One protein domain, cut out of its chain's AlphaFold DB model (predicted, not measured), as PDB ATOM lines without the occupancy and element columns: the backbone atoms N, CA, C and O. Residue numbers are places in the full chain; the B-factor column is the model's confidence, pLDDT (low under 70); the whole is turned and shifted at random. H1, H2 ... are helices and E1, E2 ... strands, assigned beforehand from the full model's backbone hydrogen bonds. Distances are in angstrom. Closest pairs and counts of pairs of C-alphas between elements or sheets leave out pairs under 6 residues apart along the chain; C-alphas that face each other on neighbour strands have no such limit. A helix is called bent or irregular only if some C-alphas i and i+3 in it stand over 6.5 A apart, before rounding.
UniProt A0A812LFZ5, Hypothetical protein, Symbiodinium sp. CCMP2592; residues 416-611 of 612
ATOM      1  N   LEU A 416     -21.996  -3.329 109.699       90.81
ATOM      2  CA  LEU A 416     -21.662  -2.540 108.510       90.81
ATOM      3  C   LEU A 416     -22.345  -3.106 107.253       90.81
ATOM      4  O   LEU A 416     -21.895  -2.886 106.129       90.81
ATOM      5  N   GLU A 417     -23.424  -3.884 107.406       89.88
ATOM      6  CA  GLU A 417     -24.057  -4.579 106.277       89.88
ATOM      7  C   GLU A 417     -24.567  -3.608 105.200       89.88
ATOM      8  O   GLU A 417     -24.499  -3.919 104.006       89.88
ATOM      9  N   LYS A 418     -25.035  -2.419 105.602       91.69
ATOM     10  CA  LYS A 418     -25.459  -1.360 104.677       91.69
ATOM     11  C   LYS A 418     -24.277  -0.813 103.879       91.69
ATOM     12  O   LYS A 418     -24.358  -0.780 102.653       91.69
ATOM     13  N   ASP A 419     -23.176  -0.490 104.549       90.62
ATOM     14  CA  ASP A 419     -21.976   0.073 103.921       90.62
ATOM     15  C   ASP A 419     -21.324  -0.941 102.982       90.62
ATOM     16  O   ASP A 419     -21.051  -0.644 101.822       90.62
ATOM     17  N   VAL A 420     -21.191  -2.197 103.425       91.06
ATOM     18  CA  VAL A 420     -20.695  -3.293 102.582       91.06
ATOM     19  C   VAL A 420     -21.610  -3.544 101.388       91.06
ATOM     20  O   VAL A 420     -21.130  -3.844 100.294       91.06
ATOM     21  N   SER A 421     -22.927  -3.417 101.553       91.56
ATOM     22  CA  SER A 421     -23.854  -3.493 100.420       91.56
ATOM     23  C   SER A 421     -23.660  -2.334  99.447       91.56
ATOM     24  O   SER A 421     -23.638  -2.577  98.243       91.56
ATOM     25  N   GLY A 422     -23.443  -1.116  99.948       91.06
ATOM     26  CA  GLY A 422     -23.085   0.051  99.143       91.06
ATOM     27  C   GLY A 422     -21.807  -0.174  98.335       91.06
ATOM     28  O   GLY A 422     -21.834  -0.057  97.114       91.06
ATOM     29  N   LEU A 423     -20.724  -0.608  98.988       92.31
ATOM     30  CA  LEU A 423     -19.444  -0.914  98.339       92.31
ATOM     31  C   LEU A 423     -19.591  -1.967  97.235       92.31
ATOM     32  O   LEU A 423     -19.097  -1.780  96.123       92.31
ATOM     33  N   VAL A 424     -20.292  -3.069  97.523       93.00
ATOM     34  CA  VAL A 424     -20.521  -4.139  96.541       93.00
ATOM     35  C   VAL A 424     -21.346  -3.631  95.361       93.00
ATOM     36  O   VAL A 424     -20.986  -3.903  94.218       93.00
ATOM     37  N   ASN A 425     -22.418  -2.877  95.607       91.00
ATOM     38  CA  ASN A 425     -23.267  -2.355  94.539       91.00
ATOM     39  C   ASN A 425     -22.511  -1.358  93.654       91.00
ATOM     40  O   ASN A 425     -22.556  -1.495  92.433       91.00
ATOM     41  N   SER A 426     -21.750  -0.429  94.239       91.06
ATOM     42  CA  SER A 426     -20.911   0.506  93.478       91.06
ATOM     43  C   SER A 426     -19.883  -0.232  92.618       91.06
ATOM     44  O   SER A 426     -19.732   0.070  91.433       91.06
ATOM     45  N   ALA A 427     -19.232  -1.263  93.166       94.00
ATOM     46  CA  ALA A 427     -18.270  -2.070  92.421       94.00
ATOM     47  C   ALA A 427     -18.928  -2.835  91.258       94.00
ATOM     48  O   ALA A 427     -18.387  -2.874  90.152       94.00
ATOM     49  N   LEU A 428     -20.111  -3.423  91.479       90.75
ATOM     50  CA  LEU A 428     -20.852  -4.165  90.453       90.75
ATOM     51  C   LEU A 428     -21.344  -3.262  89.318       90.75
ATOM     52  O   LEU A 428     -21.247  -3.652  88.153       90.75
ATOM     53  N   VAL A 429     -21.811  -2.054  89.639       86.94
ATOM     54  CA  VAL A 429     -22.195  -1.045  88.640       86.94
ATOM     55  C   VAL A 429     -20.998  -0.705  87.746       86.94
ATOM     56  O   VAL A 429     -21.099  -0.762  86.522       86.94
ATOM     57  N   MET A 430     -19.822  -0.472  88.338       88.50
ATOM     58  CA  MET A 430     -18.591  -0.212  87.580       88.50
ATOM     59  C   MET A 430     -18.108  -1.427  86.777       88.50
ATOM     60  O   MET A 430     -17.490  -1.270  85.720       88.50
ATOM     61  N   ALA A 431     -18.339  -2.645  87.272       88.81
ATOM     62  CA  ALA A 431     -17.936  -3.873  86.596       88.81
ATOM     63  C   ALA A 431     -18.765  -4.131  85.329       88.81
ATOM     64  O   ALA A 431     -18.181  -4.502  84.309       88.81
ATOM     65  N   GLY A 432     -20.082  -3.898  85.380       81.62
ATOM     66  CA  GLY A 432     -21.016  -4.188  84.288       81.62
ATOM     67  C   GLY A 432     -20.948  -3.229  83.094       81.62
ATOM     68  O   GLY A 432     -21.189  -3.652  81.967       81.62
ATOM     69  N   GLU A 433     -20.591  -1.960  83.308       87.62
ATOM     70  CA  GLU A 433     -20.534  -0.948  82.243       87.62
ATOM     71  C   GLU A 433     -19.115  -0.865  81.628       87.62
ATOM     72  O   GLU A 433     -18.093  -0.636  82.299       87.62
ATOM     73  N   ALA A 434     -19.024  -1.088  80.313       90.31
ATOM     74  CA  ALA A 434     -17.807  -0.828  79.548       90.31
ATOM     75  C   ALA A 434     -17.549   0.688  79.516       90.31
ATOM     76  O   ALA A 434     -18.469   1.470  79.321       90.31
ATOM     77  N   GLY A 435     -16.309   1.123  79.761       91.19
ATOM     78  CA  GLY A 435     -15.985   2.557  79.840       91.19
ATOM     79  C   GLY A 435     -16.382   3.257  81.151       91.19
ATOM     80  O   GLY A 435     -16.043   4.427  81.320       91.19
ATOM     81  N   ALA A 436     -16.988   2.556  82.122       91.69
ATOM     82  CA  ALA A 436     -17.392   3.135  83.414       91.69
ATOM     83  C   ALA A 436     -16.273   3.916  84.122       91.69
ATOM     84  O   ALA A 436     -16.514   4.967  84.707       91.69
ATOM     85  N   LEU A 437     -15.029   3.426  84.040       94.44
ATOM     86  CA  LEU A 437     -13.874   4.103  84.632       94.44
ATOM     87  C   LEU A 437     -13.600   5.460  83.975       94.44
ATOM     88  O   LEU A 437     -13.327   6.423  84.681       94.44
ATOM     89  N   HIS A 438     -13.682   5.553  82.645       95.00
ATOM     90  CA  HIS A 438     -13.472   6.818  81.942       95.00
ATOM     91  C   HIS A 438     -14.565   7.818  82.314       95.00
ATOM     92  O   HIS A 438     -14.259   8.955  82.666       95.00
ATOM     93  N   LYS A 439     -15.825   7.375  82.312       94.44
ATOM     94  CA  LYS A 439     -16.973   8.188  82.727       94.44
ATOM     95  C   LYS A 439     -16.805   8.715  84.155       94.44
ATOM     96  O   LYS A 439     -16.982   9.903  84.390       94.44
ATOM     97  N   LEU A 440     -16.397   7.860  85.095       94.50
ATOM     98  CA  LEU A 440     -16.152   8.263  86.484       94.50
ATOM     99  C   LEU A 440     -14.974   9.220  86.632       94.50
ATOM    100  O   LEU A 440     -15.062  10.145  87.426       94.50
ATOM    101  N   ARG A 441     -13.897   9.049  85.861       96.75
ATOM    102  CA  ARG A 441     -12.783  10.007  85.849       96.75
ATOM    103  C   ARG A 441     -13.218  11.377  85.337       96.75
ATOM    104  O   ARG A 441     -12.890  12.376  85.966       96.75
ATOM    105  N   SER A 442     -13.993  11.423  84.255       96.00
ATOM    106  CA  SER A 442     -14.558  12.671  83.729       96.00
ATOM    107  C   SER A 442     -15.491  13.341  84.742       96.00
ATOM    108  O   SER A 442     -15.387  14.539  84.973       96.00
ATOM    109  N   LEU A 443     -16.359  12.571  85.404       95.69
ATOM    110  CA  LEU A 443     -17.239  13.100  86.448       95.69
ATOM    111  C   LEU A 443     -16.459  13.591  87.670       95.69
ATOM    112  O   LEU A 443     -16.755  14.667  88.172       95.69
ATOM    113  N   LEU A 444     -15.448  12.844  88.125       97.00
ATOM    114  CA  LEU A 444     -14.601  13.259  89.244       97.00
ATOM    115  C   LEU A 444     -13.858  14.554  88.918       97.00
ATOM    116  O   LEU A 444     -13.814  15.451  89.753       97.00
ATOM    117  N   PHE A 445     -13.314  14.667  87.703       97.56
ATOM    118  CA  PHE A 445     -12.699  15.903  87.237       97.56
ATOM    119  C   PHE A 445     -13.680  17.073  87.306       97.56
ATOM    120  O   PHE A 445     -13.344  18.090  87.898       97.56
ATOM    121  N   ASN A 446     -14.897  16.914  86.780       95.69
ATOM    122  CA  ASN A 446     -15.910  17.972  86.802       95.69
ATOM    123  C   ASN A 446     -16.288  18.377  88.236       95.69
ATOM    124  O   ASN A 446     -16.430  19.562  88.517       95.69
ATOM    125  N   VAL A 447     -16.412  17.403  89.146       95.12
ATOM    126  CA  VAL A 447     -16.692  17.644  90.573       95.12
ATOM    127  C   VAL A 447     -15.564  18.429  91.243       95.12
ATOM    128  O   VAL A 447     -15.848  19.319  92.042       95.12
ATOM    129  N   ILE A 448     -14.304  18.109  90.932       96.19
ATOM    130  CA  ILE A 448     -13.144  18.840  91.455       96.19
ATOM    131  C   ILE A 448     -13.082  20.237  90.836       96.19
ATOM    132  O   ILE A 448     -12.963  21.209  91.565       96.19
ATOM    133  N   ALA A 449     -13.188  20.350  89.511       96.12
ATOM    134  CA  ALA A 449     -13.040  21.600  88.770       96.12
ATOM    135  C   ALA A 449     -14.088  22.655  89.154       96.12
ATOM    136  O   ALA A 449     -13.749  23.837  89.242       96.12
ATOM    137  N   ALA A 450     -15.332  22.226  89.401       94.00
ATOM    138  CA  ALA A 450     -16.423  23.098  89.834       94.00
ATOM    139  C   ALA A 450     -16.151  23.758  91.194       94.00
ATOM    140  O   ALA A 450     -16.531  24.906  91.405       94.00
ATOM    141  N   ASP A 451     -15.441  23.057  92.076       94.06
ATOM    142  CA  ASP A 451     -15.216  23.464  93.464       94.06
ATOM    143  C   ASP A 451     -13.754  23.821  93.744       94.06
ATOM    144  O   ASP A 451     -13.359  23.976  94.901       94.06
ATOM    145  N   LEU A 452     -12.932  23.904  92.694       96.38
ATOM    146  CA  LEU A 452     -11.507  24.138  92.825       96.38
ATOM    147  C   LEU A 452     -11.227  25.610  93.137       96.38
ATOM    148  O   LEU A 452     -11.318  26.482  92.258       96.38
ATOM    149  N   ASP A 453     -10.796  25.845  94.368       96.06
ATOM    150  CA  ASP A 453     -10.246  27.101  94.859       96.06
ATOM    151  C   ASP A 453      -8.711  27.068  94.753       96.06
ATOM    152  O   ASP A 453      -8.038  26.274  95.420       96.06
ATOM    153  N   ILE A 454      -8.159  27.903  93.866       97.25
ATOM    154  CA  ILE A 454      -6.716  27.983  93.609       97.25
ATOM    155  C   ILE A 454      -6.160  29.197  94.339       97.25
ATOM    156  O   ILE A 454      -6.443  30.339  93.970       97.25
ATOM    157  N   LYS A 455      -5.296  28.950  95.318       97.19
ATOM    158  CA  LYS A 455      -4.640  29.991  96.107       97.19
ATOM    159  C   LYS A 455      -3.186  30.109  95.683       97.19
ATOM    160  O   LYS A 455      -2.439  29.141  95.779       97.19
ATOM    161  N   LYS A 456      -2.774  31.284  95.201       97.12
ATOM    162  CA  LYS A 456      -1.382  31.568  94.795       97.12
ATOM    163  C   LYS A 456      -0.503  31.887  96.008       97.12
ATOM    164  O   LYS A 456       0.099  32.954  96.093       97.12
ATOM    165  N   GLU A 457      -0.479  30.978  96.969       95.88
ATOM    166  CA  GLU A 457       0.293  31.087  98.202       95.88
ATOM    167  C   GLU A 457       0.837  29.712  98.606       95.88
ATOM    168  O   GLU A 457       0.451  28.682  98.048       95.88
ATOM    169  N   MET A 458       1.771  29.689  99.556       95.19
ATOM    170  CA  MET A 458       2.299  28.432 100.088       95.19
ATOM    171  C   MET A 458       1.205  27.679 100.862       95.19
ATOM    172  O   MET A 458       0.383  28.324 101.519       95.19
ATOM    173  N   PRO A 459       1.189  26.332 100.829       94.88
ATOM    174  CA  PRO A 459       0.230  25.555 101.604       94.88
ATOM    175  C   PRO A 459       0.341  25.881 103.101       94.88
ATOM    176  O   PRO A 459       1.438  26.171 103.593       94.88
ATOM    177  N   PRO A 460      -0.778  25.839 103.842       92.38
ATOM    178  CA  PRO A 460      -0.793  26.210 105.247       92.38
ATOM    179  C   PRO A 460       0.100  25.261 106.050       92.38
ATOM    180  O   PRO A 460      -0.098  24.049 106.041       92.38
ATOM    181  N   SER A 461       1.054  25.814 106.801       90.19
ATOM    182  CA  SER A 461       1.976  25.060 107.658       90.19
ATOM    183  C   SER A 461       1.319  24.648 108.983       90.19
ATOM    184  O   SER A 461       1.796  24.989 110.067       90.19
ATOM    185  N   ASN A 462       0.176  23.966 108.907       92.38
ATOM    186  CA  ASN A 462      -0.546  23.472 110.074       92.38
ATOM    187  C   ASN A 462      -0.126  22.026 110.371       92.38
ATOM    188  O   ASN A 462      -0.446  21.114 109.612       92.38
ATOM    189  N   VAL A 463       0.554  21.825 111.503       94.50
ATOM    190  CA  VAL A 463       1.060  20.511 111.936       94.50
ATOM    191  C   VAL A 463      -0.056  19.466 112.008       94.50
ATOM    192  O   VAL A 463       0.103  18.379 111.465       94.50
ATOM    193  N   LEU A 464      -1.218  19.813 112.574       92.44
ATOM    194  CA  LEU A 464      -2.348  18.883 112.708       92.44
ATOM    195  C   LEU A 464      -2.925  18.473 111.348       92.44
ATOM    196  O   LEU A 464      -3.372  17.340 111.171       92.44
ATOM    197  N   LEU A 465      -2.920  19.388 110.376       91.19
ATOM    198  CA  LEU A 465      -3.369  19.089 109.017       91.19
ATOM    199  C   LEU A 465      -2.389  18.149 108.302       91.19
ATOM    200  O   LEU A 465      -2.828  17.218 107.628       91.19
ATOM    201  N   GLU A 466      -1.082  18.378 108.449       93.81
ATOM    202  CA  GLU A 466      -0.049  17.515 107.865       93.81
ATOM    203  C   GLU A 466      -0.024  16.119 108.492       93.81
ATOM    204  O   GLU A 466       0.145  15.130 107.772       93.81
ATOM    205  N   GLU A 467      -0.225  16.025 109.809       95.06
ATOM    206  CA  GLU A 467      -0.386  14.757 110.525       95.06
ATOM    207  C   GLU A 467      -1.608  14.007 110.002       95.06
ATOM    208  O   GLU A 467      -1.465  12.894 109.498       95.06
ATOM    209  N   TYR A 468      -2.781  14.654 109.984       93.69
ATOM    210  CA  TYR A 468      -4.000  14.050 109.447       93.69
ATOM    211  C   TYR A 468      -3.818  13.567 108.003       93.69
ATOM    212  O   TYR A 468      -4.173  12.436 107.671       93.69
ATOM    213  N   ARG A 469      -3.241  14.403 107.129       94.81
ATOM    214  CA  ARG A 469      -2.995  14.047 105.726       94.81
ATOM    215  C   ARG A 469      -2.042  12.866 105.615       94.81
ATOM    216  O   ARG A 469      -2.283  11.958 104.823       94.81
ATOM    217  N   THR A 470      -0.969  12.872 106.398       95.81
ATOM    218  CA  THR A 470       0.010  11.787 106.411       95.81
ATOM    219  C   THR A 470      -0.620  10.482 106.877       95.81
ATOM    220  O   THR A 470      -0.418   9.459 106.225       95.81
ATOM    221  N   ASP A 471      -1.407  10.510 107.946       95.81
ATOM    222  CA  ASP A 471      -2.041   9.318 108.504       95.81
ATOM    223  C   ASP A 471      -3.119   8.763 107.574       95.81
ATOM    224  O   ASP A 471      -3.147   7.562 107.307       95.81
ATOM    225  N   MET A 472      -3.948   9.632 106.993       96.25
ATOM    226  CA  MET A 472      -4.963   9.251 106.011       96.25
ATOM    227  C   MET A 472      -4.337   8.630 104.753       96.25
ATOM    228  O   MET A 472      -4.779   7.573 104.295       96.25
ATOM    229  N   LEU A 473      -3.276   9.237 104.208       97.12
ATOM    230  CA  LEU A 473      -2.592   8.690 103.034       97.12
ATOM    231  C   LEU A 473      -1.876   7.381 103.368       97.12
ATOM    232  O   LEU A 473      -1.959   6.444 102.583       97.12
ATOM    233  N   LYS A 474      -1.246   7.253 104.542       96.06
ATOM    234  CA  LYS A 474      -0.663   5.977 104.990       96.06
ATOM    235  C   LYS A 474      -1.716   4.883 105.143       96.06
ATOM    236  O   LYS A 474      -1.438   3.738 104.787       96.06
ATOM    237  N   LEU A 475      -2.901   5.233 105.646       95.75
ATOM    238  CA  LEU A 475      -4.009   4.303 105.842       95.75
ATOM    239  C   LEU A 475      -4.513   3.741 104.507       95.75
ATOM    240  O   LEU A 475      -4.633   2.528 104.371       95.75
ATOM    241  N   TYR A 476      -4.763   4.601 103.514       96.62
ATOM    242  CA  TYR A 476      -5.387   4.189 102.248       96.62
ATOM    243  C   TYR A 476      -4.407   3.949 101.085       96.62
ATOM    244  O   TYR A 476      -4.776   3.367 100.062       96.62
ATOM    245  N   LEU A 477      -3.148   4.370 101.215       96.69
ATOM    246  CA  LEU A 477      -2.057   4.126 100.265       96.69
ATOM    247  C   LEU A 477      -0.870   3.438 100.961       96.69
ATOM    248  O   LEU A 477       0.253   3.945 100.914       96.69
ATOM    249  N   PRO A 478      -1.065   2.253 101.572       94.69
ATOM    250  CA  PRO A 478      -0.014   1.612 102.346       94.69
ATOM    251  C   PRO A 478       1.215   1.343 101.474       94.69
ATOM    252  O   PRO A 478       1.138   0.691 100.423       94.69
ATOM    253  N   GLN A 479       2.363   1.852 101.918       94.06
ATOM    254  CA  GLN A 479       3.648   1.652 101.245       94.06
ATOM    255  C   GLN A 479       4.396   0.412 101.746       94.06
ATOM    256  O   GLN A 479       5.271  -0.096 101.047       94.06
ATOM    257  N   GLU A 480       4.051  -0.087 102.935       90.25
ATOM    258  CA  GLU A 480       4.790  -1.139 103.649       90.25
ATOM    259  C   GLU A 480       3.976  -2.423 103.866       90.25
ATOM    260  O   GLU A 480       4.403  -3.313 104.594       90.25
ATOM    261  N   SER A 481       2.819  -2.563 103.211       79.69
ATOM    262  CA  SER A 481       1.982  -3.762 103.348       79.69
ATOM    263  C   SER A 481       2.753  -5.039 102.979       79.69
ATOM    264  O   SER A 481       3.322  -5.128 101.884       79.69
ATOM    265  N   LEU A 482       2.722  -6.031 103.880       73.50
ATOM    266  CA  LEU A 482       3.288  -7.371 103.677       73.50
ATOM    267  C   LEU A 482       2.668  -8.081 102.463       73.50
ATOM    268  O   LEU A 482       3.354  -8.824 101.764       73.50
ATOM    269  N   ASP A 483       1.402  -7.782 102.168       77.38
ATOM    270  CA  ASP A 483       0.639  -8.413 101.087       77.38
ATOM    271  C   ASP A 483       0.789  -7.671  99.742       77.38
ATOM    272  O   ASP A 483       0.359  -8.152  98.689       77.38
ATOM    273  N   GLY A 484       1.401  -6.480  99.751       81.75
ATOM    274  CA  GLY A 484       1.516  -5.607  98.586       81.75
ATOM    275  C   GLY A 484       2.675  -5.972  97.653       81.75
ATOM    276  O   GLY A 484       3.853  -5.951  98.028       81.75
ATOM    277  N   THR A 485       2.376  -6.188  96.367       88.88
ATOM    278  CA  THR A 485       3.429  -6.357  95.345       88.88
ATOM    279  C   THR A 485       4.349  -5.125  95.289       88.88
ATOM    280  O   THR A 485       3.911  -3.992  95.500       88.88
ATOM    281  N   ARG A 486       5.637  -5.303  94.942       91.19
ATOM    282  CA  ARG A 486       6.592  -4.180  94.779       91.19
ATOM    283  C   ARG A 486       6.054  -3.094  93.834       91.19
ATOM    284  O   ARG A 486       6.224  -1.906  94.094       91.19
ATOM    285  N   ARG A 487       5.358  -3.504  92.769       92.31
ATOM    286  CA  ARG A 487       4.712  -2.604  91.802       92.31
ATOM    287  C   ARG A 487       3.595  -1.774  92.436       92.31
ATOM    288  O   ARG A 487       3.464  -0.597  92.122       92.31
ATOM    289  N   GLN A 488       2.793  -2.372  93.310       91.06
ATOM    290  CA  GLN A 488       1.715  -1.670  94.004       91.06
ATOM    291  C   GLN A 488       2.255  -0.650  95.007       91.06
ATOM    292  O   GLN A 488       1.774   0.477  95.028       91.06
ATOM    293  N   ARG A 489       3.310  -0.999  95.753       93.88
ATOM    294  CA  ARG A 489       3.995  -0.069  96.666       93.88
ATOM    295  C   ARG A 489       4.563   1.151  95.938       93.88
ATOM    296  O   ARG A 489       4.368   2.274  96.387       93.88
ATOM    297  N   HIS A 490       5.198   0.941  94.782       95.00
ATOM    298  CA  HIS A 490       5.676   2.036  93.931       95.00
ATOM    299  C   HIS A 490       4.534   2.950  93.472       95.00
ATOM    300  O   HIS A 490       4.611   4.162  93.630       95.00
ATOM    301  N   ARG A 491       3.439   2.362  92.975       95.38
ATOM    302  CA  ARG A 491       2.258   3.125  92.559       95.38
ATOM    303  C   ARG A 491       1.648   3.921  93.706       95.38
ATOM    304  O   ARG A 491       1.248   5.055  93.498       95.38
ATOM    305  N   ASN A 492       1.573   3.354  94.908       96.31
ATOM    306  CA  ASN A 492       1.056   4.073  96.072       96.31
ATOM    307  C   ASN A 492       1.943   5.269  96.448       96.31
ATOM    308  O   ASN A 492       1.396   6.324  96.739       96.31
ATOM    309  N   ARG A 493       3.275   5.154  96.334       97.00
ATOM    310  CA  ARG A 493       4.203   6.289  96.509       97.00
ATOM    311  C   ARG A 493       3.967   7.406  95.498       97.00
ATOM    312  O   ARG A 493       3.900   8.567  95.881       97.00
ATOM    313  N   GLU A 494       3.816   7.058  94.221       97.56
ATOM    314  CA  GLU A 494       3.525   8.036  93.162       97.56
ATOM    315  C   GLU A 494       2.187   8.739  93.412       97.56
ATOM    316  O   GLU A 494       2.097   9.962  93.334       97.56
ATOM    317  N   ARG A 495       1.153   7.967  93.762       97.88
ATOM    318  CA  ARG A 495      -0.174   8.497  94.093       97.88
ATOM    319  C   ARG A 495      -0.099   9.435  95.287       97.88
ATOM    320  O   ARG A 495      -0.620  10.538  95.213       97.88
ATOM    321  N   GLU A 496       0.569   9.023  96.358       97.69
ATOM    322  CA  GLU A 496       0.736   9.842  97.554       97.69
ATOM    323  C   GLU A 496       1.437  11.164  97.237       97.69
ATOM    324  O   GLU A 496       0.956  12.217  97.647       97.69
ATOM    325  N   TYR A 497       2.520  11.126  96.457       97.88
ATOM    326  CA  TYR A 497       3.226  12.329  96.023       97.88
ATOM    327  C   TYR A 497       2.310  13.291  95.254       97.88
ATOM    328  O   TYR A 497       2.252  14.479  95.572       97.88
ATOM    329  N   VAL A 498       1.545  12.779  94.282       98.06
ATOM    330  CA  VAL A 498       0.606  13.585  93.487       98.06
ATOM    331  C   VAL A 498      -0.480  14.203  94.367       98.06
ATOM    332  O   VAL A 498      -0.724  15.406  94.282       98.06
ATOM    333  N   LEU A 499      -1.119  13.406  95.229       97.69
ATOM    334  CA  LEU A 499      -2.205  13.889  96.085       97.69
ATOM    335  C   LEU A 499      -1.700  14.909  97.110       97.69
ATOM    336  O   LEU A 499      -2.334  15.945  97.275       97.69
ATOM    337  N   ARG A 500      -0.527  14.686  97.720       96.44
ATOM    338  CA  ARG A 500       0.114  15.671  98.611       96.44
ATOM    339  C   ARG A 500       0.453  16.975  97.899       96.44
ATOM    340  O   ARG A 500       0.405  18.016  98.536       96.44
ATOM    341  N   SER A 501       0.814  16.920  96.618       96.38
ATOM    342  CA  SER A 501       1.231  18.105  95.860       96.38
ATOM    343  C   SER A 501       0.040  18.955  95.415       96.38
ATOM    344  O   SER A 501       0.071  20.175  95.546       96.38
ATOM    345  N   PHE A 502      -1.023  18.320  94.909       97.06
ATOM    346  CA  PHE A 502      -2.155  19.037  94.314       97.06
ATOM    347  C   PHE A 502      -3.349  19.220  95.260       97.06
ATOM    348  O   PHE A 502      -4.021  20.241  95.170       97.06
ATOM    349  N   LEU A 503      -3.603  18.287  96.185       96.19
ATOM    350  CA  LEU A 503      -4.676  18.372  97.192       96.19
ATOM    351  C   LEU A 503      -4.095  18.774  98.558       96.19
ATOM    352  O   LEU A 503      -4.296  18.121  99.584       96.19
ATOM    353  N   ASN A 504      -3.312  19.849  98.545       95.50
ATOM    354  CA  ASN A 504      -2.509  20.341  99.666       95.50
ATOM    355  C   ASN A 504      -3.247  21.343 100.576       95.50
ATOM    356  O   ASN A 504      -2.637  21.920 101.477       95.50
ATOM    357  N   GLY A 505      -4.549  21.543 100.370       94.00
ATOM    358  CA  GLY A 505      -5.386  22.361 101.243       94.00
ATOM    359  C   GLY A 505      -5.967  21.619 102.444       94.00
ATOM    360  O   GLY A 505      -5.491  20.548 102.842       94.00
ATOM    361  N   TYR A 506      -7.002  22.208 103.045       93.12
ATOM    362  CA  TYR A 506      -7.695  21.609 104.182       93.12
ATOM    363  C   TYR A 506      -8.619  20.477 103.710       93.12
ATOM    364  O   TYR A 506      -9.659  20.732 103.124       93.12
ATOM    365  N   ILE A 507      -8.234  19.222 103.951       89.56
ATOM    366  CA  ILE A 507      -8.950  18.038 103.430       89.56
ATOM    367  C   ILE A 507     -10.029  17.472 104.372       89.56
ATOM    368  O   ILE A 507     -10.939  16.794 103.904       89.56
ATOM    369  N   ASN A 508      -9.927  17.740 105.681       81.81
ATOM    370  CA  ASN A 508     -10.794  17.174 106.733       81.81
ATOM    371  C   ASN A 508     -11.903  18.128 107.204       81.81
ATOM    372  O   ASN A 508     -12.876  17.718 107.827       81.81
ATOM    373  N   THR A 509     -11.736  19.430 106.984       68.00
ATOM    374  CA  THR A 509     -12.720  20.423 107.424       68.00
ATOM    375  C   THR A 509     -13.965  20.358 106.549       68.00
ATOM    376  O   THR A 509     -13.864  20.029 105.368       68.00
ATOM    377  N   ASP A 510     -15.121  20.748 107.092       70.94
ATOM    378  CA  ASP A 510     -16.354  21.038 106.337       70.94
ATOM    379  C   ASP A 510     -16.184  22.269 105.413       70.94
ATOM    380  O   ASP A 510     -17.056  23.122 105.306       70.94
ATOM    381  N   CYS A 511     -15.019  22.422 104.783       75.69
ATOM    382  CA  CYS A 511     -14.793  23.423 103.763       75.69
ATOM    383  C   CYS A 511     -15.557  23.012 102.502       75.69
ATOM    384  O   CYS A 511     -15.370  21.907 101.985       75.69
ATOM    385  N   ASP A 512     -16.372  23.931 101.992       78.94
ATOM    386  CA  ASP A 512     -17.284  23.725 100.860       78.94
ATOM    387  C   ASP A 512     -16.580  23.561  99.495       78.94
ATOM    388  O   ASP A 512     -17.210  23.712  98.453       78.94
ATOM    389  N   GLY A 513     -15.279  23.248  99.452       89.62
ATOM    390  CA  GLY A 513     -14.554  23.136  98.187       89.62
ATOM    391  C   GLY A 513     -13.220  22.400  98.248       89.62
ATOM    392  O   GLY A 513     -12.684  22.102  99.317       89.62
ATOM    393  N   VAL A 514     -12.690  22.108  97.057       95.19
ATOM    394  CA  VAL A 514     -11.371  21.497  96.863       95.19
ATOM    395  C   VAL A 514     -10.343  22.615  96.769       95.19
ATOM    396  O   VAL A 514     -10.468  23.504  95.938       95.19
ATOM    397  N   GLN A 515      -9.307  22.577  97.601       95.44
ATOM    398  CA  GLN A 515      -8.305  23.640  97.646       95.44
ATOM    399  C   GLN A 515      -6.965  23.178  97.085       95.44
ATOM    400  O   GLN A 515      -6.437  22.143  97.498       95.44
ATOM    401  N   HIS A 516      -6.395  23.999  96.205       97.12
ATOM    402  CA  HIS A 516      -5.034  23.855  95.707       97.12
ATOM    403  C   HIS A 516      -4.227  25.124  96.000       97.12
ATOM    404  O   HIS A 516      -4.496  26.197  95.459       97.12
ATOM    405  N   PHE A 517      -3.216  24.989  96.848       97.44
ATOM    406  CA  PHE A 517      -2.225  26.019  97.127       97.44
ATOM    407  C   PHE A 517      -1.100  25.907  96.093       97.44
ATOM    408  O   PHE A 517      -0.233  25.033  96.179       97.44
ATOM    409  N   CYS A 518      -1.164  26.762  95.075       97.69
ATOM    410  CA  CYS A 518      -0.249  26.792  93.944       97.69
ATOM    411  C   CYS A 518       0.995  27.613  94.309       97.69
ATOM    412  O   CYS A 518       0.998  28.846  94.227       97.69
ATOM    413  N   ALA A 519       2.052  26.920  94.741       95.56
ATOM    414  CA  ALA A 519       3.339  27.535  95.048       95.56
ATOM    415  C   ALA A 519       3.982  28.165  93.790       95.56
ATOM    416  O   ALA A 519       3.703  27.722  92.670       95.56
ATOM    417  N   PRO A 520       4.876  29.165  93.936       95.69
ATOM    418  CA  PRO A 520       5.584  29.750  92.799       95.69
ATOM    419  C   PRO A 520       6.279  28.682  91.941       95.69
ATOM    420  O   PRO A 520       7.081  27.900  92.449       95.69
ATOM    421  N   GLY A 521       5.961  28.648  90.643       93.88
ATOM    422  CA  GLY A 521       6.493  27.662  89.694       93.88
ATOM    423  C   GLY A 521       5.731  26.330  89.623       93.88
ATOM    424  O   GLY A 521       6.185  25.433  88.922       93.88
ATOM    425  N   CYS A 522       4.598  26.181  90.323       95.94
ATOM    426  CA  CYS A 522       3.755  24.981  90.242       95.94
ATOM    427  C   CYS A 522       2.900  24.949  88.964       95.94
ATOM    428  O   CYS A 522       2.949  23.972  88.219       95.94
ATOM    429  N   CYS A 523       2.116  26.002  88.718       96.88
ATOM    430  CA  CYS A 523       1.322  26.194  87.500       96.88
ATOM    431  C   CYS A 523       1.325  27.682  87.116       96.88
ATOM    432  O   CYS A 523       1.313  28.553  87.991       96.88
ATOM    433  N   GLU A 524       1.313  27.975  85.822       96.75
ATOM    434  CA  GLU A 524       1.242  29.316  85.242       96.75
ATOM    435  C   GLU A 524      -0.146  29.933  85.469       96.75
ATOM    436  O   GLU A 524      -0.276  31.075  85.933       96.75
ATOM    437  N   ASP A 525      -1.198  29.148  85.219       96.69
ATOM    438  CA  ASP A 525      -2.584  29.596  85.308       96.69
ATOM    439  C   ASP A 525      -3.576  28.509  85.784       96.69
ATOM    440  O   ASP A 525      -3.226  27.383  86.164       96.69
ATOM    441  N   ARG A 526      -4.862  28.885  85.820       95.88
ATOM    442  CA  ARG A 526      -5.961  27.993  86.216       95.88
ATOM    443  C   ARG A 526      -6.154  26.845  85.223       95.88
ATOM    444  O   ARG A 526      -6.477  25.743  85.662       95.88
ATOM    445  N   GLN A 527      -5.966  27.077  83.924       96.50
ATOM    446  CA  GLN A 527      -6.159  26.050  82.899       96.50
ATOM    447  C   GLN A 527      -5.078  24.971  83.003       96.50
ATOM    448  O   GLN A 527      -5.393  23.780  82.973       96.50
ATOM    449  N   GLU A 528      -3.824  25.365  83.221       97.00
ATOM    450  CA  GLU A 528      -2.730  24.438  83.481       97.00
ATOM    451  C   GLU A 528      -2.964  23.656  84.777       97.00
ATOM    452  O   GLU A 528      -2.814  22.434  84.794       97.00
ATOM    453  N   THR A 529      -3.435  24.321  85.838       97.38
ATOM    454  CA  THR A 529      -3.792  23.646  87.098       97.38
ATOM    455  C   THR A 529      -4.865  22.574  86.868       97.38
ATOM    456  O   THR A 529      -4.720  21.433  87.309       97.38
ATOM    457  N   LEU A 530      -5.935  22.907  86.136       97.00
ATOM    458  CA  LEU A 530      -7.007  21.968  85.796       97.00
ATOM    459  C   LEU A 530      -6.493  20.805  84.938       97.00
ATOM    460  O   LEU A 530      -6.834  19.649  85.201       97.00
ATOM    461  N   LYS A 531      -5.625  21.082  83.962       96.25
ATOM    462  CA  LYS A 531      -4.972  20.055  83.141       96.25
ATOM    463  C   LYS A 531      -4.130  19.108  83.996       96.25
ATOM    464  O   LYS A 531      -4.245  17.891  83.848       96.25
ATOM    465  N   CYS A 532      -3.336  19.631  84.926       97.56
ATOM    466  CA  CYS A 532      -2.547  18.834  85.863       97.56
ATOM    467  C   CYS A 532      -3.431  17.984  86.788       97.56
ATOM    468  O   CYS A 532      -3.157  16.799  86.988       97.56
ATOM    469  N   ILE A 533      -4.536  18.534  87.299       97.75
ATOM    470  CA  ILE A 533      -5.512  17.775  88.093       97.75
ATOM    471  C   ILE A 533      -6.105  16.626  87.272       97.75
ATOM    472  O   ILE A 533      -6.170  15.490  87.751       97.75
ATOM    473  N   TYR A 534      -6.496  16.886  86.025       97.12
ATOM    474  CA  TYR A 534      -7.033  15.855  85.144       97.12
ATOM    475  C   TYR A 534      -6.013  14.742  84.861       97.12
ATOM    476  O   TYR A 534      -6.343  13.559  84.957       97.12
ATOM    477  N   LEU A 535      -4.770  15.109  84.531       96.75
ATOM    478  CA  LEU A 535      -3.728  14.161  84.129       96.75
ATOM    479  C   LEU A 535      -3.137  13.373  85.302       96.75
ATOM    480  O   LEU A 535      -2.807  12.199  85.134       96.75
ATOM    481  N   PHE A 536      -3.005  13.988  86.477       97.88
ATOM    482  CA  PHE A 536      -2.294  13.390  87.608       97.88
ATOM    483  C   PHE A 536      -3.229  13.031  88.763       97.88
ATOM    484  O   PHE A 536      -3.250  11.877  89.199       97.88
ATOM    485  N   VAL A 537      -4.037  13.979  89.246       98.12
ATOM    486  CA  VAL A 537      -4.863  13.787  90.454       98.12
ATOM    487  C   VAL A 537      -5.980  12.782  90.212       98.12
ATOM    488  O   VAL A 537      -6.166  11.860  91.006       98.12
ATOM    489  N   VAL A 538      -6.703  12.902  89.099       98.12
ATOM    490  CA  VAL A 538      -7.832  12.013  88.799       98.12
ATOM    491  C   VAL A 538      -7.384  10.548  88.650       98.12
ATOM    492  O   VAL A 538      -8.001   9.685  89.278       98.12
ATOM    493  N   PRO A 539      -6.302  10.205  87.919       97.81
ATOM    494  CA  PRO A 539      -5.764   8.845  87.913       97.81
ATOM    495  C   PRO A 539      -5.182   8.398  89.256       97.81
ATOM    496  O   PRO A 539      -5.242   7.204  89.561       97.81
ATOM    497  N   ALA A 540      -4.646   9.318  90.066       97.94
ATOM    498  CA  ALA A 540      -4.158   8.991  91.401       97.94
ATOM    499  C   ALA A 540      -5.303   8.631  92.366       97.94
ATOM    500  O   ALA A 540      -5.178   7.674  93.135       97.94
ATOM    501  N   LEU A 541      -6.442   9.318  92.287       97.50
ATOM    502  CA  LEU A 541      -7.648   8.996  93.056       97.50
ATOM    503  C   LEU A 541      -8.381   7.760  92.499       97.50
ATOM    504  O   LEU A 541      -8.778   6.885  93.263       97.50
ATOM    505  N   LEU A 542      -8.500   7.643  91.169       96.62
ATOM    506  CA  LEU A 542      -9.224   6.577  90.458       96.62
ATOM    507  C   LEU A 542      -8.302   5.772  89.518       96.62
ATOM    508  O   LEU A 542      -8.441   5.847  88.288       96.62
ATOM    509  N   PRO A 543      -7.364   4.955  90.036       96.06
ATOM    510  CA  PRO A 543      -6.392   4.238  89.202       96.06
ATOM    511  C   PRO A 543      -7.012   3.083  88.403       96.06
ATOM    512  O   PRO A 543      -6.522   2.725  87.332       96.06
ATOM    513  N   SER A 544      -8.102   2.505  88.906       95.88
ATOM    514  CA  SER A 544      -8.812   1.370  88.318       95.88
ATOM    515  C   SER A 544     -10.296   1.411  88.680       95.88
ATOM    516  O   SER A 544     -10.725   2.232  89.494       95.88
ATOM    517  N   LYS A 545     -11.078   0.476  88.121       95.25
ATOM    518  CA  LYS A 545     -12.424   0.174  88.630       95.25
ATOM    519  C   LYS A 545     -12.344  -0.210  90.119       95.25
ATOM    520  O   LYS A 545     -11.340  -0.798  90.532       95.25
ATOM    521  N   LEU A 546     -13.387   0.112  90.886       95.19
ATOM    522  CA  LEU A 546     -13.516  -0.267  92.294       95.19
ATOM    523  C   LEU A 546     -13.517  -1.803  92.400       95.19
ATOM    524  O   LEU A 546     -14.359  -2.446  91.762       95.19
ATOM    525  N   PRO A 547     -12.589  -2.413  93.160       94.06
ATOM    526  CA  PRO A 547     -12.609  -3.852  93.387       94.06
ATOM    527  C   PRO A 547     -13.900  -4.288  94.089       94.06
ATOM    528  O   PRO A 547     -14.425  -3.584  94.950       94.06
ATOM    529  N   VAL A 548     -14.418  -5.470  93.746       92.81
ATOM    530  CA  VAL A 548     -15.615  -6.011  94.406       92.81
ATOM    531  C   VAL A 548     -15.225  -6.577  95.768       92.81
ATOM    532  O   VAL A 548     -14.392  -7.480  95.854       92.81
ATOM    533  N   LEU A 549     -15.866  -6.089  96.831       91.12
ATOM    534  CA  LEU A 549     -15.681  -6.635  98.174       91.12
ATOM    535  C   LEU A 549     -16.204  -8.078  98.243       91.12
ATOM    536  O   LEU A 549     -17.389  -8.348  98.034       91.12
ATOM    537  N   CYS A 550     -15.320  -9.024  98.566       86.25
ATOM    538  CA  CYS A 550     -15.699 -10.420  98.738       86.25
ATOM    539  C   CYS A 550     -16.263 -10.649 100.145       86.25
ATOM    540  O   CYS A 550     -15.518 -10.846 101.097       86.25
ATOM    541  N   ARG A 551     -17.594 -10.700 100.287       82.75
ATOM    542  CA  ARG A 551     -18.246 -10.942 101.596       82.75
ATOM    543  C   ARG A 551     -17.828 -12.252 102.271       82.75
ATOM    544  O   ARG A 551     -17.963 -12.389 103.481       82.75
ATOM    545  N   LYS A 552     -17.411 -13.241 101.476       73.19
ATOM    546  CA  LYS A 552     -17.073 -14.595 101.940       73.19
ATOM    547  C   LYS A 552     -15.570 -14.814 102.119       73.19
ATOM    548  O   LYS A 552     -15.187 -15.810 102.719       73.19
ATOM    549  N   GLY A 553     -14.740 -13.930 101.573       70.75
ATOM    550  CA  GLY A 553     -13.287 -14.055 101.574       70.75
ATOM    551  C   GLY A 553     -12.660 -12.953 102.409       70.75
ATOM    552  O   GLY A 553     -13.084 -11.811 102.331       70.75
ATOM    553  N   TRP A 554     -11.660 -13.307 103.202       69.94
ATOM    554  CA  TRP A 554     -10.882 -12.387 104.034       69.94
ATOM    555  C   TRP A 554      -9.811 -11.649 103.224       69.94
ATOM    556  O   TRP A 554      -9.489 -10.500 103.511       69.94
ATOM    557  N   HIS A 555      -9.312 -12.273 102.159       73.69
ATOM    558  CA  HIS A 555      -8.381 -11.631 101.244       73.69
ATOM    559  C   HIS A 555      -9.043 -10.475 100.491       73.69
ATOM    560  O   HIS A 555     -10.197 -10.568 100.064       73.69
ATOM    561  N   ASN A 556      -8.264  -9.420 100.260       78.31
ATOM    562  CA  ASN A 556      -8.608  -8.304  99.379       78.31
ATOM    563  C   ASN A 556      -9.818  -7.462  99.830       78.31
ATOM    564  O   ASN A 556     -10.344  -6.695  99.024       78.31
ATOM    565  N   GLN A 557     -10.263  -7.568 101.088       84.62
ATOM    566  CA  GLN A 557     -11.350  -6.729 101.613       84.62
ATOM    567  C   GLN A 557     -10.935  -5.276 101.849       84.62
ATOM    568  O   GLN A 557     -11.785  -4.393 101.764       84.62
ATOM    569  N   CYS A 558      -9.648  -5.030 102.100       88.31
ATOM    570  CA  CYS A 558      -9.124  -3.682 102.298       88.31
ATOM    571  C   CYS A 558      -9.175  -2.868 101.005       88.31
ATOM    572  O   CYS A 558      -9.582  -1.723 101.049       88.31
ATOM    573  N   TYR A 559      -8.906  -3.452  99.830       91.94
ATOM    574  CA  TYR A 559      -8.810  -2.659  98.595       91.94
ATOM    575  C   TYR A 559     -10.070  -1.860  98.220       91.94
ATOM    576  O   TYR A 559      -9.920  -0.698  97.852       91.94
ATOM    577  N   PRO A 560     -11.300  -2.412  98.284       94.25
ATOM    578  CA  PRO A 560     -12.510  -1.612  98.099       94.25
ATOM    579  C   PRO A 560     -12.655  -0.495  99.141       94.25
ATOM    580  O   PRO A 560     -13.116   0.594  98.807       94.25
ATOM    581  N   VAL A 561     -12.266  -0.766 100.391       93.81
ATOM    582  CA  VAL A 561     -12.328   0.204 101.493       93.81
ATOM    583  C   VAL A 561     -11.295   1.306 101.289       93.81
ATOM    584  O   VAL A 561     -11.657   2.467 101.383       93.81
ATOM    585  N   ASP A 562     -10.062   0.968 100.922       95.00
ATOM    586  CA  ASP A 562      -8.991   1.919 100.632       95.00
ATOM    587  C   ASP A 562      -9.341   2.800  99.435       95.00
ATOM    588  O   ASP A 562      -9.113   4.007  99.444       95.00
ATOM    589  N   TRP A 563      -9.944   2.204  98.406       95.56
ATOM    590  CA  TRP A 563     -10.372   2.917  97.209       95.56
ATOM    591  C   TRP A 563     -11.453   3.955  97.528       95.56
ATOM    592  O   TRP A 563     -11.321   5.113  97.139       95.56
ATOM    593  N   CYS A 564     -12.512   3.560  98.244       95.50
ATOM    594  CA  CYS A 564     -13.601   4.475  98.595       95.50
ATOM    595  C   CYS A 564     -13.191   5.452  99.697       95.50
ATOM    596  O   CYS A 564     -13.516   6.631  99.620       95.50
ATOM    597  N   GLY A 565     -12.456   4.967 100.695       95.19
ATOM    598  CA  GLY A 565     -11.976   5.732 101.836       95.19
ATOM    599  C   GLY A 565     -11.031   6.846 101.417       95.19
ATOM    600  O   GLY A 565     -11.210   7.971 101.862       95.19
ATOM    601  N   LEU A 566     -10.111   6.587 100.480       96.75
ATOM    602  CA  LEU A 566      -9.236   7.629  99.939       96.75
ATOM    603  C   LEU A 566     -10.030   8.769  99.292       96.75
ATOM    604  O   LEU A 566      -9.718   9.933  99.517       96.75
ATOM    605  N   LEU A 567     -11.040   8.445  98.482       95.69
ATOM    606  CA  LEU A 567     -11.890   9.444  97.830       95.69
ATOM    607  C   LEU A 567     -12.779  10.183  98.833       95.69
ATOM    608  O   LEU A 567     -12.944  11.389  98.723       95.69
ATOM    609  N   GLU A 568     -13.371   9.483  99.796       94.38
ATOM    610  CA  GLU A 568     -14.237  10.109 100.799       94.38
ATOM    611  C   GLU A 568     -13.434  11.010 101.748       94.38
ATOM    612  O   GLU A 568     -13.878  12.106 102.081       94.38
ATOM    613  N   ALA A 569     -12.218  10.604 102.116       93.81
ATOM    614  CA  ALA A 569     -11.341  11.374 102.992       93.81
ATOM    615  C   ALA A 569     -10.749  12.633 102.333       93.81
ATOM    616  O   ALA A 569     -10.263  13.517 103.032       93.81
ATOM    617  N   HIS A 570     -10.799  12.744 101.002       93.12
ATOM    618  CA  HIS A 570     -10.490  13.986 100.297       93.12
ATOM    619  C   HIS A 570     -11.794  14.711  99.972       93.12
ATOM    620  O   HIS A 570     -12.437  14.382  98.981       93.12
ATOM    621  N   HIS A 571     -12.190  15.697 100.783       91.62
ATOM    622  CA  HIS A 571     -13.334  16.585 100.505       91.62
ATOM    623  C   HIS A 571     -14.664  15.861 100.191       91.62
ATOM    624  O   HIS A 571     -15.476  16.361  99.405       91.62
ATOM    625  N   ARG A 572     -14.892  14.662 100.755       92.56
ATOM    626  CA  ARG A 572     -16.078  13.822 100.483       92.56
ATOM    627  C   ARG A 572     -16.295  13.551  98.987       92.56
ATOM    628  O   ARG A 572     -17.431  13.446  98.510       92.56
ATOM    629  N   LEU A 573     -15.205  13.450  98.215       94.25
ATOM    630  CA  LEU A 573     -15.274  13.297  96.760       94.25
ATOM    631  C   LEU A 573     -15.981  12.004  96.346       94.25
ATOM    632  O   LEU A 573     -16.626  11.997  95.301       94.25
ATOM    633  N   PHE A 574     -15.919  10.929  97.140       93.94
ATOM    634  CA  PHE A 574     -16.622   9.680  96.823       93.94
ATOM    635  C   PHE A 574     -18.142   9.870  96.780       93.94
ATOM    636  O   PHE A 574     -18.774   9.552  95.768       93.94
ATOM    637  N   SER A 575     -18.722  10.426  97.845       91.25
ATOM    638  CA  SER A 575     -20.161  10.693  97.926       91.25
ATOM    639  C   SER A 575     -20.638  11.603  96.790       91.25
ATOM    640  O   SER A 575     -21.621  11.301  96.109       91.25
ATOM    641  N   ARG A 576     -19.889  12.675  96.517       92.50
ATOM    642  CA  ARG A 576     -20.185  13.630  95.439       92.50
ATOM    643  C   ARG A 576     -20.086  12.998  94.051       92.50
ATOM    644  O   ARG A 576     -20.967  13.189  93.213       92.50
ATOM    645  N   LEU A 577     -19.049  12.192  93.821       93.69
ATOM    646  CA  LEU A 577     -18.853  11.448  92.580       93.69
ATOM    647  C   LEU A 577     -20.008  10.478  92.320       93.69
ATOM    648  O   LEU A 577     -20.509  10.421  91.198       93.69
ATOM    649  N   LEU A 578     -20.449   9.721  93.330       91.12
ATOM    650  CA  LEU A 578     -21.563   8.786  93.165       91.12
ATOM    651  C   LEU A 578     -22.891   9.499  92.904       91.12
ATOM    652  O   LEU A 578     -23.658   9.039  92.058       91.12
ATOM    653  N   LEU A 579     -23.155  10.630  93.564       89.50
ATOM    654  CA  LEU A 579     -24.344  11.442  93.286       89.50
ATOM    655  C   LEU A 579     -24.348  11.958  91.842       89.50
ATOM    656  O   LEU A 579     -25.367  11.839  91.157       89.50
ATOM    657  N   ALA A 580     -23.202  12.448  91.360       90.88
ATOM    658  CA  ALA A 580     -23.031  12.853  89.967       90.88
ATOM    659  C   ALA A 580     -23.202  11.667  88.999       90.88
ATOM    660  O   ALA A 580     -23.846  11.798  87.961       90.88
ATOM    661  N   PHE A 581     -22.681  10.488  89.350       89.75
ATOM    662  CA  PHE A 581     -22.765   9.286  88.519       89.75
ATOM    663  C   PHE A 581     -24.194   8.744  88.373       89.75
ATOM    664  O   PHE A 581     -24.574   8.315  87.285       89.75
ATOM    665  N   VAL A 582     -24.994   8.781  89.444       86.25
ATOM    666  CA  VAL A 582     -26.408   8.356  89.432       86.25
ATOM    667  C   VAL A 582     -27.310   9.389  88.732       86.25
ATOM    668  O   VAL A 582     -28.469   9.103  88.445       86.25
ATOM    669  N   GLY A 583     -26.782  10.575  88.409       85.06
ATOM    670  CA  GLY A 583     -27.550  11.657  87.792       85.06
ATOM    671  C   GLY A 583     -28.475  12.365  88.782       85.06
ATOM    672  O   GLY A 583     -29.479  12.946  88.373       85.06
ATOM    673  N   SER A 584     -28.166  12.306  90.083       71.88
ATOM    674  CA  SER A 584     -28.913  13.070  91.080       71.88
ATOM    675  C   SER A 584     -28.736  14.564  90.790       71.88
ATOM    676  O   SER A 584     -27.594  15.000  90.595       71.88
ATOM    677  N   PRO A 585     -29.815  15.370  90.752       55.78
ATOM    678  CA  PRO A 585     -29.701  16.813  90.628       55.78
ATOM    679  C   PRO A 585     -29.096  17.346  91.928       55.78
ATOM    680  O   PRO A 585     -29.802  17.675  92.878       55.78
ATOM    681  N   HIS A 586     -27.768  17.397  92.001       52.28
ATOM    682  CA  HIS A 586     -27.089  18.183  93.019       52.28
ATOM    683  C   HIS A 586     -27.553  19.627  92.809       52.28
ATOM    684  O   HIS A 586     -27.151  20.269  91.839       52.28
ATOM    685  N   ARG A 587     -28.430  20.126  93.686       51.31
ATOM    686  CA  ARG A 587     -28.888  21.522  93.638       51.31
ATOM    687  C   ARG A 587     -27.703  22.496  93.680       51.31
ATOM    688  O   ARG A 587     -27.758  23.519  93.009       51.31
ATOM    689  N   ASP A 588     -26.609  22.101  94.329       54.09
ATOM    690  CA  ASP A 588     -25.381  22.898  94.417       54.09
ATOM    691  C   ASP A 588     -24.473  22.743  93.181       54.09
ATOM    692  O   ASP A 588     -23.968  23.736  92.668       54.09
ATOM    693  N   LEU A 589     -24.343  21.539  92.598       50.81
ATOM    694  CA  LEU A 589     -23.583  21.365  91.346       50.81
ATOM    695  C   LEU A 589     -24.320  21.913  90.130       50.81
ATOM    696  O   LEU A 589     -23.653  22.246  89.172       50.81
ATOM    697  N   GLN A 590     -25.652  22.014  90.106       51.12
ATOM    698  CA  GLN A 590     -26.341  22.690  88.998       51.12
ATOM    699  C   GLN A 590     -26.130  24.206  89.047       51.12
ATOM    700  O   GLN A 590     -25.975  24.818  87.994       51.12
ATOM    701  N   ALA A 591     -26.046  24.797  90.243       55.72
ATOM    702  CA  ALA A 591     -25.664  26.197  90.411       55.72
ATOM    703  C   ALA A 591     -24.187  26.427  90.031       55.72
ATOM    704  O   ALA A 591     -23.899  27.319  89.234       55.72
ATOM    705  N   SER A 592     -23.266  25.569  90.493       49.94
ATOM    706  CA  SER A 592     -21.849  25.630  90.100       49.94
ATOM    707  C   SER A 592     -21.605  25.237  88.643       49.94
ATOM    708  O   SER A 592     -20.722  25.798  88.013       49.94
ATOM    709  N   ALA A 593     -22.384  24.325  88.057       48.31
ATOM    710  CA  ALA A 593     -22.288  23.961  86.643       48.31
ATOM    711  C   ALA A 593     -22.866  25.051  85.747       48.31
ATOM    712  O   ALA A 593     -22.318  25.259  84.680       48.31
ATOM    713  N   ALA A 594     -23.914  25.768  86.172       52.00
ATOM    714  CA  ALA A 594     -24.383  26.974  85.489       52.00
ATOM    715  C   ALA A 594     -23.351  28.118  85.573       52.00
ATOM    716  O   ALA A 594     -23.198  28.877  84.621       52.00
ATOM    717  N   ALA A 595     -22.601  28.211  86.677       50.09
ATOM    718  CA  ALA A 595     -21.467  29.129  86.804       50.09
ATOM    719  C   ALA A 595     -20.231  28.667  86.001       50.09
ATOM    720  O   ALA A 595     -19.523  29.492  85.432       50.09
ATOM    721  N   ALA A 596     -19.994  27.357  85.889       44.88
ATOM    722  CA  ALA A 596     -18.902  26.772  85.114       44.88
ATOM    723  C   ALA A 596     -19.195  26.724  83.607       44.88
ATOM    724  O   ALA A 596     -18.265  26.784  82.820       44.88
ATOM    725  N   THR A 597     -20.458  26.666  83.173       45.72
ATOM    726  CA  THR A 597     -20.836  26.879  81.762       45.72
ATOM    727  C   THR A 597     -20.879  28.356  81.378       45.72
ATOM    728  O   THR A 597     -20.892  28.666  80.189       45.72
ATOM    729  N   ALA A 598     -20.858  29.270  82.356       47.09
ATOM    730  CA  ALA A 598     -20.564  30.684  82.123       47.09
ATOM    731  C   ALA A 598     -19.054  30.953  81.951       47.09
ATOM    732  O   ALA A 598     -18.679  32.001  81.424       47.09
ATOM    733  N   VAL A 599     -18.190  30.000  82.322       47.62
ATOM    734  CA  VAL A 599     -16.811  29.930  81.825       47.62
ATOM    735  C   VAL A 599     -16.886  29.398  80.392       47.62
ATOM    736  O   VAL A 599     -17.549  28.395  80.131       47.62
ATOM    737  N   ALA A 600     -16.315  30.147  79.447       43.16
ATOM    738  CA  ALA A 600     -16.653  30.064  78.030       43.16
ATOM    739  C   ALA A 600     -16.644  28.616  77.485       43.16
ATOM    740  O   ALA A 600     -15.686  27.880  77.731       43.16
ATOM    741  N   PRO A 601     -17.648  28.202  76.682       48.44
ATOM    742  CA  PRO A 601     -17.696  26.872  76.061       48.44
ATOM    743  C   PRO A 601     -16.444  26.508  75.238       48.44
ATOM    744  O   PRO A 601     -16.203  25.325  74.998       48.44
ATOM    745  N   GLU A 602     -15.612  27.488  74.867       52.38
ATOM    746  CA  GLU A 602     -14.286  27.283  74.273       52.38
ATOM    747  C   GLU A 602     -13.291  26.561  75.203       52.38
ATOM    748  O   GLU A 602     -12.501  25.760  74.713       52.38
ATOM    749  N   GLU A 603     -13.345  26.745  76.528       50.00
ATOM    750  CA  GLU A 603     -12.419  26.081  77.466       50.00
ATOM    751  C   GLU A 603     -12.750  24.593  77.655       50.00
ATOM    752  O   GLU A 603     -11.858  23.742  77.677       50.00
ATOM    753  N   ALA A 604     -14.039  24.252  77.718       47.19
ATOM    754  CA  ALA A 604     -14.485  22.861  77.772       47.19
ATOM    755  C   ALA A 604     -14.201  22.121  76.449       47.19
ATOM    756  O   ALA A 604     -13.818  20.948  76.467       47.19
ATOM    757  N   LEU A 605     -14.338  22.810  75.308       50.25
ATOM    758  CA  LEU A 605     -13.976  22.299  73.980       50.25
ATOM    759  C   LEU A 605     -12.464  22.163  73.793       50.25
ATOM    760  O   LEU A 605     -12.035  21.188  73.183       50.25
ATOM    761  N   ALA A 606     -11.656  23.071  74.347       54.31
ATOM    762  CA  ALA A 606     -10.205  22.933  74.351       54.31
ATOM    763  C   ALA A 606      -9.817  21.652  75.093       54.31
ATOM    764  O   ALA A 606      -9.190  20.779  74.501       54.31
ATOM    765  N   VAL A 607     -10.281  21.461  76.333       46.69
ATOM    766  CA  VAL A 607      -9.998  20.245  77.121       46.69
ATOM    767  C   VAL A 607     -10.522  18.973  76.436       46.69
ATOM    768  O   VAL A 607      -9.829  17.959  76.443       46.69
ATOM    769  N   ALA A 608     -11.690  19.013  75.785       45.31
ATOM    770  CA  ALA A 608     -12.198  17.897  74.981       45.31
ATOM    771  C   ALA A 608     -11.360  17.625  73.714       45.31
ATOM    772  O   ALA A 608     -11.194  16.469  73.333       45.31
ATOM    773  N   GLY A 609     -10.790  18.660  73.094       50.62
ATOM    774  CA  GLY A 609      -9.857  18.550  71.970       50.62
ATOM    775  C   GLY A 609      -8.483  17.996  72.356       50.62
ATOM    776  O   GLY A 609      -7.817  17.423  71.507       50.62
ATOM    777  N   TRP A 610      -8.079  18.104  73.627       45.47
ATOM    778  CA  TRP A 610      -6.899  17.415  74.176       45.47
ATOM    779  C   TRP A 610      -7.157  15.926  74.491       45.47
ATOM    780  O   TRP A 610      -6.206  15.189  74.753       45.47
ATOM    781  N   LEU A 611      -8.424  15.493  74.543       36.59
ATOM    782  CA  LEU A 611      -8.838  14.125  74.893       36.59
ATOM    783  C   LEU A 611      -9.007  13.194  73.687       36.59
ATOM    784  O   LEU A 611      -9.010  11.973  73.867       36.59
TER     785      LEU A 611
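Overview. This is residues 416 to 611 of the 612 residues of the protein "Hypothetical protein" of Symbiodinium sp. CCMP2592 (UniProt A0A812LFZ5). A tiny sheet of two parallel strands, E1 and E2, sits toward one end of a body of helices, in which H3, H4, H5 and H6 run lengthwise, H3 and H5 one way and H4 and H6 the other. H2 crosses H5, H7 and H8 pack on H2, H1 lies crosswise to H6 toward the other end of the body, and H9 lies near H5. The printed part has 196 residues, with nine named helices and two named strands in the order H1 H2 E1 H3 H4 E2 H5 H6 H7 H8 H9. The class is mostly helix, with 120 residues in helices and 8 in strands. The whole is compact, with a radius of gyration of the C-alphas of 17.1 A, and spans 50 by 38 by 31 A.

Along the chain. The strands are E1, residues 452 to 455, 9.6 A from first to last C-alpha, and E2, residues 514 to 517, 10.2 A; C-alpha 452 is at (-11.507, 24.138, 92.825). Between them along the chain stand H3, residues 463 to 476, 20.0 A long, and H4, residues 486 to 502, 24.8 A. Before E1 come H1, residues 416 to 432, 24.3 A, beginning with C-alpha 416 at (-21.662, -2.540, 108.510), and H2, residues 436 to 450, 21.0 A. After E2 come H5, residues 526 to 541, 20.3 A, and H6, residues 558 to 569, 15.2 A. H5 has a kink of 34 degrees near residue 533 and is irregular, but only just: C-alphas 535 and 538 are 6.6 A apart. The last three are H7, residues 573 to 582, H8, residues 587 to 596, and H9, residues 601 to 609, ending with C-alpha 609 at (-9.857, 18.550, 71.970).

Arrangement. E1 and E2 are parallel neighbours at 22 degrees, with N 453 and O 514 at 2.8 A and N 516 and O 453 at 2.9 A, both within hydrogen-bond range. E1, H3, H4 and E2 form a strand-helix-strand unit, two parallel neighbour strands joined through helices, with a left-handed crossover. H4 touches H5 at a shallow tilt of 31 degrees, opposite ways; their closest C-alphas, those of Arg 495 and Ala 540, are 4.8 A apart. H2 touches H5 at a steep tilt of 42 degrees, opposite ways, with the C-alphas of Phe 445 and Tyr 534 closest at 6.0 A. H2 also touches H7, the C-alphas of Leu 444 and Leu 577 closest at 5.7 A, and, with residues 447 to 450 alone, H8, those of Ala 450 and Ser 592 closest at 6.0 A. H6 is the hub, touching four helices. H3 touches it with residues 472 to 476 alone, at a shallow tilt of 30 degrees, opposite ways; the C-alphas of Tyr 476 and Asp 562 are closest, at 4.6 A. H5 and H6 form a helical hairpin but only just touch, with 3 pairs of C-alphas within 8 A, those of Leu 541 and Leu 567 closest at 6.4 A. H1 and H6 also only just touch, with 3 pairs, about perpendicular at 84 degrees, the C-alphas of Leu 423 and Pro 560 closest at 7.0 A. H6 and H7 touch only at the corner, the C-alphas of Glu 568 and Phe 574 closest at 4.7 A. H9 is close to H5 but not clearly touching, the C-alphas of Lys 531 and Val 607 closest at 7.8 A. Every O i to N i+4 pair is within hydrogen-bond range in H1, H2, H3, H4, H7, H8 and H9, against 10 of 12 in H5 and 7 of 8 in H6.

Size, cuts and confidence. The two C-alphas farthest apart, those of Lys 552 and Ala 600, are 50.7 A apart. The printed part has no cut. The links from H4 to E2 and from H5 to H6 are long. The mean pLDDT of the printed part is 86.4, and residue 509, residue 554 and residues 585 to 611 are under 70.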